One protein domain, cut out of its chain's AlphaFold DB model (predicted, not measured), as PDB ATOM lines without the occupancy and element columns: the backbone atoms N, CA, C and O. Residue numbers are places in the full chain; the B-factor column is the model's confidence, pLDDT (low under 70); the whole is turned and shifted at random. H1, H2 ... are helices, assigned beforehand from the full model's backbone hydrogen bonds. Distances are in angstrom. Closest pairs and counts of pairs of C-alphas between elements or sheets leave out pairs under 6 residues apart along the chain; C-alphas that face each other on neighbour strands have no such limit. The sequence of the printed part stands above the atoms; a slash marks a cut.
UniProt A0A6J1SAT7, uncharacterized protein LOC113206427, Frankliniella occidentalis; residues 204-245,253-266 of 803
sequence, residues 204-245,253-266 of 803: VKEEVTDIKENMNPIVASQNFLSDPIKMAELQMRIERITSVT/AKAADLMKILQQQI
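What this domain is: This is residues 204 to 245 and 253 to 266 of the 803 residues of the protein "uncharacterized protein LOC113206427" of Frankliniella occidentalis (UniProt A0A6J1SAT7). Three helices lie lengthwise along one axis, widely spaced, with their centres in a triangle. H2 runs back between H1 and H3 in chain order, and no two helices clearly touch. The printed part has 56 residues, with three named helices in the order H1, H2, H3 and no named strand, and is all helix. It is compact, with a radius of gyration of the C-alphas of 11.6 A and spans of 30 by 22 by 18 A.

Where its parts are: H1, residues 204 to 219, is 21.6 A long and begins at C-alpha 204 (-4.153, -22.337, 21.580). H2, residues 228 to 244, is 24.4 A long. H3, residues 253 to 266, is 20.1 A long and ends at C-alpha 266 (11.339, -41.018, 27.737).

How they stand to each other: H1 and H2 are near each other, their closest C-alphas 8.4 A apart. H2 and H3 are close but not clearly touching, with C-alphas 242 and 255 closest at 7.1 A. They run opposite ways at a shallow tilt of 12 degrees. H1 and H3 are apart. Every O i to N i+4 pair is within hydrogen-bond range in H2 and H3, and 10 of 12 in H1.

The domain as a whole: Residues 246 to 252 are cut out, leaving 11.4 A between C-alphas 245 and 253. The link from H1 to H2 is short. Residues 204 to 223 have pLDDT under 70.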
ATOM      1  N   VAL A 204      -4.819 -21.451  20.603       61.97
ATOM      2  CA  VAL A 204      -4.153 -22.337  21.580       61.97
ATOM      3  C   VAL A 204      -4.858 -23.694  21.661       61.97
ATOM      4  O   VAL A 204      -4.213 -24.701  21.939       61.97
ATOM      5  N   LYS A 205      -6.174 -23.756  21.404       68.50
ATOM      6  CA  LYS A 205      -6.881 -25.037  21.243       68.50
ATOM      7  C   LYS A 205      -6.389 -25.757  19.980       68.50
ATOM      8  O   LYS A 205      -6.061 -26.932  20.080       68.50
ATOM      9  N   GLU A 206      -6.296 -25.041  18.858       68.81
ATOM     10  CA  GLU A 206      -5.840 -25.545  17.551       68.81
ATOM     11  C   GLU A 206      -4.388 -26.059  17.607       68.81
ATOM     12  O   GLU A 206      -4.144 -27.220  17.291       68.81
ATOM     13  N   GLU A 207      -3.434 -25.272  18.124       66.25
ATOM     14  CA  GLU A 207      -2.027 -25.704  18.241       66.25
ATOM     15  C   GLU A 207      -1.859 -26.927  19.172       66.25
ATOM     16  O   GLU A 207      -1.061 -27.825  18.899       66.25
ATOM     17  N   VAL A 208      -2.659 -27.027  20.243       69.44
ATOM     18  CA  VAL A 208      -2.647 -28.193  21.146       69.44
ATOM     19  C   VAL A 208      -3.307 -29.429  20.517       69.44
ATOM     20  O   VAL A 208      -2.863 -30.546  20.799       69.44
ATOM     21  N   THR A 209      -4.326 -29.281  19.661       69.19
ATOM     22  CA  THR A 209      -4.877 -30.417  18.898       69.19
ATOM     23  C   THR A 209      -3.912 -30.892  17.818       69.19
ATOM     24  O   THR A 209      -3.630 -32.087  17.774       69.19
ATOM     25  N   ASP A 210      -3.317 -29.980  17.046       68.06
ATOM     26  CA  ASP A 210      -2.348 -30.310  15.994       68.06
ATOM     27  C   ASP A 210      -1.155 -31.090  16.560       68.06
ATOM     28  O   ASP A 210      -0.714 -32.079  15.975       68.06
ATOM     29  N   ILE A 211      -0.647 -30.698  17.731       64.31
ATOM     30  CA  ILE A 211       0.451 -31.410  18.397       64.31
ATOM     31  C   ILE A 211      -0.003 -32.777  18.913       64.31
ATOM     32  O   ILE A 211       0.720 -33.760  18.756       64.31
ATOM     33  N   LYS A 212      -1.206 -32.885  19.488       68.69
ATOM     34  CA  LYS A 212      -1.741 -34.163  19.981       68.69
ATOM     35  C   LYS A 212      -1.985 -35.173  18.854       68.69
ATOM     36  O   LYS A 212      -1.804 -36.374  19.062       68.69
ATOM     37  N   GLU A 213      -2.398 -34.704  17.681       68.81
ATOM     38  CA  GLU A 213      -2.677 -35.555  16.523       68.81
ATOM     39  C   GLU A 213      -1.396 -35.909  15.753       68.81
ATOM     40  O   GLU A 213      -1.217 -37.078  15.413       68.81
ATOM     41  N   ASN A 214      -0.441 -34.980  15.602       58.66
ATOM     42  CA  ASN A 214       0.842 -35.258  14.941       58.66
ATOM     43  C   ASN A 214       1.852 -36.026  15.820       58.66
ATOM     44  O   ASN A 214       2.593 -36.859  15.300       58.66
ATOM     45  N   MET A 215       1.902 -35.822  17.145       63.09
ATOM     46  CA  MET A 215       2.876 -36.541  17.987       63.09
ATOM     47  C   MET A 215       2.564 -38.033  18.157       63.09
ATOM     48  O   MET A 215       3.494 -38.821  18.312       63.09
ATOM     49  N   ASN A 216       1.292 -38.445  18.104       55.06
ATOM     50  CA  ASN A 216       0.898 -39.852  18.250       55.06
ATOM     51  C   ASN A 216       1.581 -40.800  17.232       55.06
ATOM     52  O   ASN A 216       2.173 -41.788  17.670       55.06
ATOM     53  N   PRO A 217       1.548 -40.541  15.907       50.91
ATOM     54  CA  PRO A 217       2.284 -41.356  14.938       50.91
ATOM     55  C   PRO A 217       3.804 -41.142  15.015       50.91
ATOM     56  O   PRO A 217       4.558 -42.101  14.866       50.91
ATOM     57  N   ILE A 218       4.271 -39.919  15.289       52.84
ATOM     58  CA  ILE A 218       5.704 -39.588  15.283       52.84
ATOM     59  C   ILE A 218       6.459 -40.303  16.418       52.84
ATOM     60  O   ILE A 218       7.473 -40.960  16.168       52.84
ATOM     61  N   VAL A 219       5.936 -40.262  17.651       55.62
ATOM     62  CA  VAL A 219       6.537 -40.913  18.836       55.62
ATOM     63  C   VAL A 219       6.480 -42.447  18.756       55.62
ATOM     64  O   VAL A 219       7.246 -43.130  19.437       55.62
ATOM     65  N   ALA A 220       5.625 -43.015  17.899       54.69
ATOM     66  CA  ALA A 220       5.605 -44.455  17.642       54.69
ATOM     67  C   ALA A 220       6.819 -44.947  16.823       54.69
ATOM     68  O   ALA A 220       7.117 -46.144  16.835       54.69
ATOM     69  N   SER A 221       7.543 -44.049  16.141       60.94
ATOM     70  CA  SER A 221       8.758 -44.389  15.392       60.94
ATOM     71  C   SER A 221      10.005 -44.348  16.289       60.94
ATOM     72  O   SER A 221      10.316 -43.334  16.913       60.94
ATOM     73  N   GLN A 222      10.761 -45.452  16.356       60.62
ATOM     74  CA  GLN A 222      11.970 -45.526  17.200       60.62
ATOM     75  C   GLN A 222      13.082 -44.563  16.742       60.62
ATOM     76  O   GLN A 222      13.906 -44.133  17.551       60.62
ATOM     77  N   ASN A 223      13.083 -44.195  15.460       69.62
ATOM     78  CA  ASN A 223      14.127 -43.374  14.854       69.62
ATOM     79  C   ASN A 223      14.008 -41.889  15.248       69.62
ATOM     80  O   ASN A 223      15.030 -41.220  15.360       69.62
ATOM     81  N   PHE A 224      12.800 -41.374  15.528       77.88
ATOM     82  CA  PHE A 224      12.597 -39.951  15.848       77.88
ATOM     83  C   PHE A 224      13.346 -39.507  17.116       77.88
ATOM     84  O   PHE A 224      13.906 -38.419  17.157       77.88
ATOM     85  N   LEU A 225      13.422 -40.379  18.127       74.69
ATOM     86  CA  LEU A 225      14.149 -40.130  19.382       74.69
ATOM     87  C   LEU A 225      15.674 -40.328  19.271       74.69
ATOM     88  O   LEU A 225      16.378 -40.164  20.265       74.69
ATOM     89  N   SER A 226      16.179 -40.717  18.097       78.50
ATOM     90  CA  SER A 226      17.616 -40.899  17.836       78.50
ATOM     91  C   SER A 226      18.241 -39.711  17.093       78.50
ATOM     92  O   SER A 226      19.459 -39.653  16.959       78.50
ATOM     93  N   ASP A 227      17.421 -38.768  16.621       84.69
ATOM     94  CA  ASP A 227      17.837 -37.589  15.865       84.69
ATOM     95  C   ASP A 227      17.909 -36.354  16.795       84.69
ATOM     96  O   ASP A 227      16.879 -35.927  17.333       84.69
ATOM     97  N   PRO A 228      19.101 -35.759  17.010       74.69
ATOM     98  CA  PRO A 228      19.259 -34.623  17.914       74.69
ATOM     99  C   PRO A 228      18.602 -33.338  17.387       74.69
ATOM    100  O   PRO A 228      18.175 -32.508  18.188       74.69
ATOM    101  N   ILE A 229      18.463 -33.178  16.066       76.56
ATOM    102  CA  ILE A 229      17.849 -31.999  15.441       76.56
ATOM    103  C   ILE A 229      16.336 -32.036  15.670       76.56
ATOM    104  O   ILE A 229      15.748 -31.049  16.115       76.56
ATOM    105  N   LYS A 230      15.707 -33.201  15.461       81.19
ATOM    106  CA  LYS A 230      14.270 -33.399  15.727       81.19
ATOM    107  C   LYS A 230      13.934 -33.275  17.219       81.19
ATOM    108  O   LYS A 230      12.887 -32.730  17.569       81.19
ATOM    109  N   MET A 231      14.840 -33.698  18.105       86.50
ATOM    110  CA  MET A 231      14.722 -33.458  19.550       86.50
ATOM    111  C   MET A 231      14.833 -31.970  19.924       86.50
ATOM    112  O   MET A 231      14.041 -31.500  20.743       86.50
ATOM    113  N   ALA A 232      15.752 -31.216  19.312       76.56
ATOM    114  CA  ALA A 232      15.885 -29.775  19.539       76.56
ATOM    115  C   ALA A 232      14.669 -28.983  19.015       76.56
ATOM    116  O   ALA A 232      14.181 -28.074  19.691       76.56
ATOM    117  N   GLU A 233      14.114 -29.358  17.855       81.69
ATOM    118  CA  GLU A 233      12.875 -28.757  17.343       81.69
ATOM    119  C   GLU A 233      11.700 -29.000  18.305       81.69
ATOM    120  O   GLU A 233      10.958 -28.068  18.628       81.69
ATOM    121  N   LEU A 234      11.569 -30.227  18.828       83.75
ATOM    122  CA  LEU A 234      10.551 -30.577  19.820       83.75
ATOM    123  C   LEU A 234      10.676 -29.722  21.091       83.75
ATOM    124  O   LEU A 234       9.669 -29.217  21.592       83.75
ATOM    125  N   GLN A 235      11.901 -29.526  21.593       81.75
ATOM    126  CA  GLN A 235      12.175 -28.680  22.758       81.75
ATOM    127  C   GLN A 235      11.752 -27.225  22.510       81.75
ATOM    128  O   GLN A 235      10.946 -26.699  23.280       81.75
ATOM    129  N   MET A 236      12.164 -26.612  21.393       81.31
ATOM    130  CA  MET A 236      11.733 -25.250  21.036       81.31
ATOM    131  C   MET A 236      10.207 -25.119  20.899       81.31
ATOM    132  O   MET A 236       9.634 -24.083  21.247       81.31
ATOM    133  N   ARG A 237       9.519 -26.160  20.409       77.88
ATOM    134  CA  ARG A 237       8.048 -26.188  20.315       77.88
ATOM    135  C   ARG A 237       7.397 -26.190  21.704       77.88
ATOM    136  O   ARG A 237       6.466 -25.423  21.940       77.88
ATOM    137  N   ILE A 238       7.925 -26.977  22.644       79.81
ATOM    138  CA  ILE A 238       7.462 -27.025  24.045       79.81
ATOM    139  C   ILE A 238       7.725 -25.690  24.770       79.81
ATOM    140  O   ILE A 238       6.851 -25.188  25.485       79.81
ATOM    141  N   GLU A 239       8.885 -25.069  24.556       79.94
ATOM    142  CA  GLU A 239       9.227 -23.755  25.121       79.94
ATOM    143  C   GLU A 239       8.331 -22.632  24.575       79.94
ATOM    144  O   GLU A 239       7.869 -21.772  25.331       79.94
ATOM    145  N   ARG A 240       7.983 -22.673  23.282       77.81
ATOM    146  CA  ARG A 240       7.031 -21.730  22.671       77.81
ATOM    147  C   ARG A 240       5.639 -21.824  23.304       77.81
ATOM    148  O   ARG A 240       5.057 -20.805  23.659       77.81
ATOM    149  N   ILE A 241       5.123 -23.034  23.517       75.75
ATOM    150  CA  ILE A 241       3.793 -23.238  24.118       75.75
ATOM    151  C   ILE A 241       3.783 -22.780  25.580       75.75
ATOM    152  O   ILE A 241       2.874 -22.069  26.012       75.75
ATOM    153  N   THR A 242       4.809 -23.154  26.350       78.19
ATOM    154  CA  THR A 242       4.896 -22.811  27.777       78.19
ATOM    155  C   THR A 242       5.123 -21.316  28.020       78.19
ATOM    156  O   THR A 242       4.568 -20.779  28.980       78.19
ATOM    157  N   SER A 243       5.839 -20.616  27.133       74.38
ATOM    158  CA  SER A 243       5.989 -19.151  27.184       74.38
ATOM    159  C   SER A 243       4.736 -18.382  26.735       74.38
ATOM    160  O   SER A 243       4.454 -17.315  27.280       74.38
ATOM    161  N   VAL A 244       3.929 -18.932  25.816       76.88
ATOM    162  CA  VAL A 244       2.630 -18.350  25.415       76.88
ATOM    163  C   VAL A 244       1.550 -18.531  26.495       76.88
ATOM    164  O   VAL A 244       0.653 -17.692  26.622       76.88
ATOM    165  N   THR A 245       1.620 -19.575  27.331       71.19
ATOM    166  CA  THR A 245       0.674 -19.729  28.450       71.19
ATOM    167  C   THR A 245       0.924 -18.716  29.571       71.19
ATOM    168  O   THR A 245       1.857 -18.853  30.358       71.19
ATOM    169  N   ALA A 253       0.699 -25.682  36.751       73.44
ATOM    170  CA  ALA A 253       0.481 -27.047  37.237       73.44
ATOM    171  C   ALA A 253       0.279 -28.053  36.086       73.44
ATOM    172  O   ALA A 253       0.990 -29.052  36.009       73.44
ATOM    173  N   LYS A 254      -0.622 -27.754  35.136       74.19
ATOM    174  CA  LYS A 254      -0.884 -28.625  33.975       74.19
ATOM    175  C   LYS A 254       0.341 -28.788  33.067       74.19
ATOM    176  O   LYS A 254       0.596 -29.893  32.598       74.19
ATOM    177  N   ALA A 255       1.122 -27.726  32.859       75.06
ATOM    178  CA  ALA A 255       2.386 -27.798  32.125       75.06
ATOM    179  C   ALA A 255       3.417 -28.687  32.845       75.06
ATOM    180  O   ALA A 255       4.045 -29.534  32.214       75.06
ATOM    181  N   ALA A 256       3.548 -28.559  34.171       78.06
ATOM    182  CA  ALA A 256       4.444 -29.402  34.962       78.06
ATOM    183  C   ALA A 256       4.044 -30.888  34.928       78.06
ATOM    184  O   ALA A 256       4.918 -31.750  34.865       78.06
ATOM    185  N   ASP A 257       2.748 -31.209  34.931       81.69
ATOM    186  CA  ASP A 257       2.282 -32.597  34.835       81.69
ATOM    187  C   ASP A 257       2.446 -33.183  33.421       81.69
ATOM    188  O   ASP A 257       2.844 -34.341  33.293       81.69
ATOM    189  N   LEU A 258       2.263 -32.390  32.357       79.25
ATOM    190  CA  LEU A 258       2.616 -32.805  30.990       79.25
ATOM    191  C   LEU A 258       4.123 -33.076  30.843       79.25
ATOM    192  O   LEU A 258       4.504 -34.098  30.271       79.25
ATOM    193  N   MET A 259       4.978 -32.230  31.430       83.19
ATOM    194  CA  MET A 259       6.427 -32.464  31.464       83.19
ATOM    195  C   MET A 259       6.786 -33.751  32.218       83.19
ATOM    196  O   MET A 259       7.615 -34.518  31.734       83.19
ATOM    197  N   LYS A 260       6.130 -34.060  33.350       83.62
ATOM    198  CA  LYS A 260       6.316 -35.350  34.049       83.62
ATOM    199  C   LYS A 260       5.926 -36.541  33.172       83.62
ATOM    200  O   LYS A 260       6.653 -37.529  33.159       83.62
ATOM    201  N   ILE A 261       4.811 -36.454  32.438       83.06
ATOM    202  CA  ILE A 261       4.346 -37.526  31.541       83.06
ATOM    203  C   ILE A 261       5.365 -37.770  30.419       83.06
ATOM    204  O   ILE A 261       5.744 -38.920  30.193       83.06
ATOM    205  N   LEU A 262       5.879 -36.712  29.781       82.19
ATOM    206  CA  LEU A 262       6.938 -36.821  28.769       82.19
ATOM    207  C   LEU A 262       8.233 -37.405  29.359       82.19
ATOM    208  O   LEU A 262       8.778 -38.368  28.817       82.19
ATOM    209  N   GLN A 263       8.685 -36.907  30.516       84.38
ATOM    210  CA  GLN A 263       9.869 -37.427  31.213       84.38
ATOM    211  C   GLN A 263       9.718 -38.920  31.560       84.38
ATOM    212  O   GLN A 263      10.668 -39.697  31.434       84.38
ATOM    213  N   GLN A 264       8.515 -39.343  31.966       87.06
ATOM    214  CA  GLN A 264       8.184 -40.732  32.277       87.06
ATOM    215  C   GLN A 264       8.154 -41.615  31.020       87.06
ATOM    216  O   GLN A 264       8.656 -42.738  31.069       87.06
ATOM    217  N   GLN A 265       7.632 -41.118  29.894       82.94
ATOM    218  CA  GLN A 265       7.655 -41.821  28.605       82.94
ATOM    219  C   GLN A 265       9.088 -42.009  28.087       82.94
ATOM    220  O   GLN A 265       9.473 -43.135  27.771       82.94
ATOM    221  N   ILE A 266       9.910 -40.954  28.096       81.19
ATOM    222  CA  ILE A 266      11.339 -41.018  27.737       81.19
ATOM    223  C   ILE A 266      12.071 -42.025  28.639       81.19
ATOM    224  O   ILE A 266      12.788 -42.902  28.153       81.19
TER     225      ILE A 266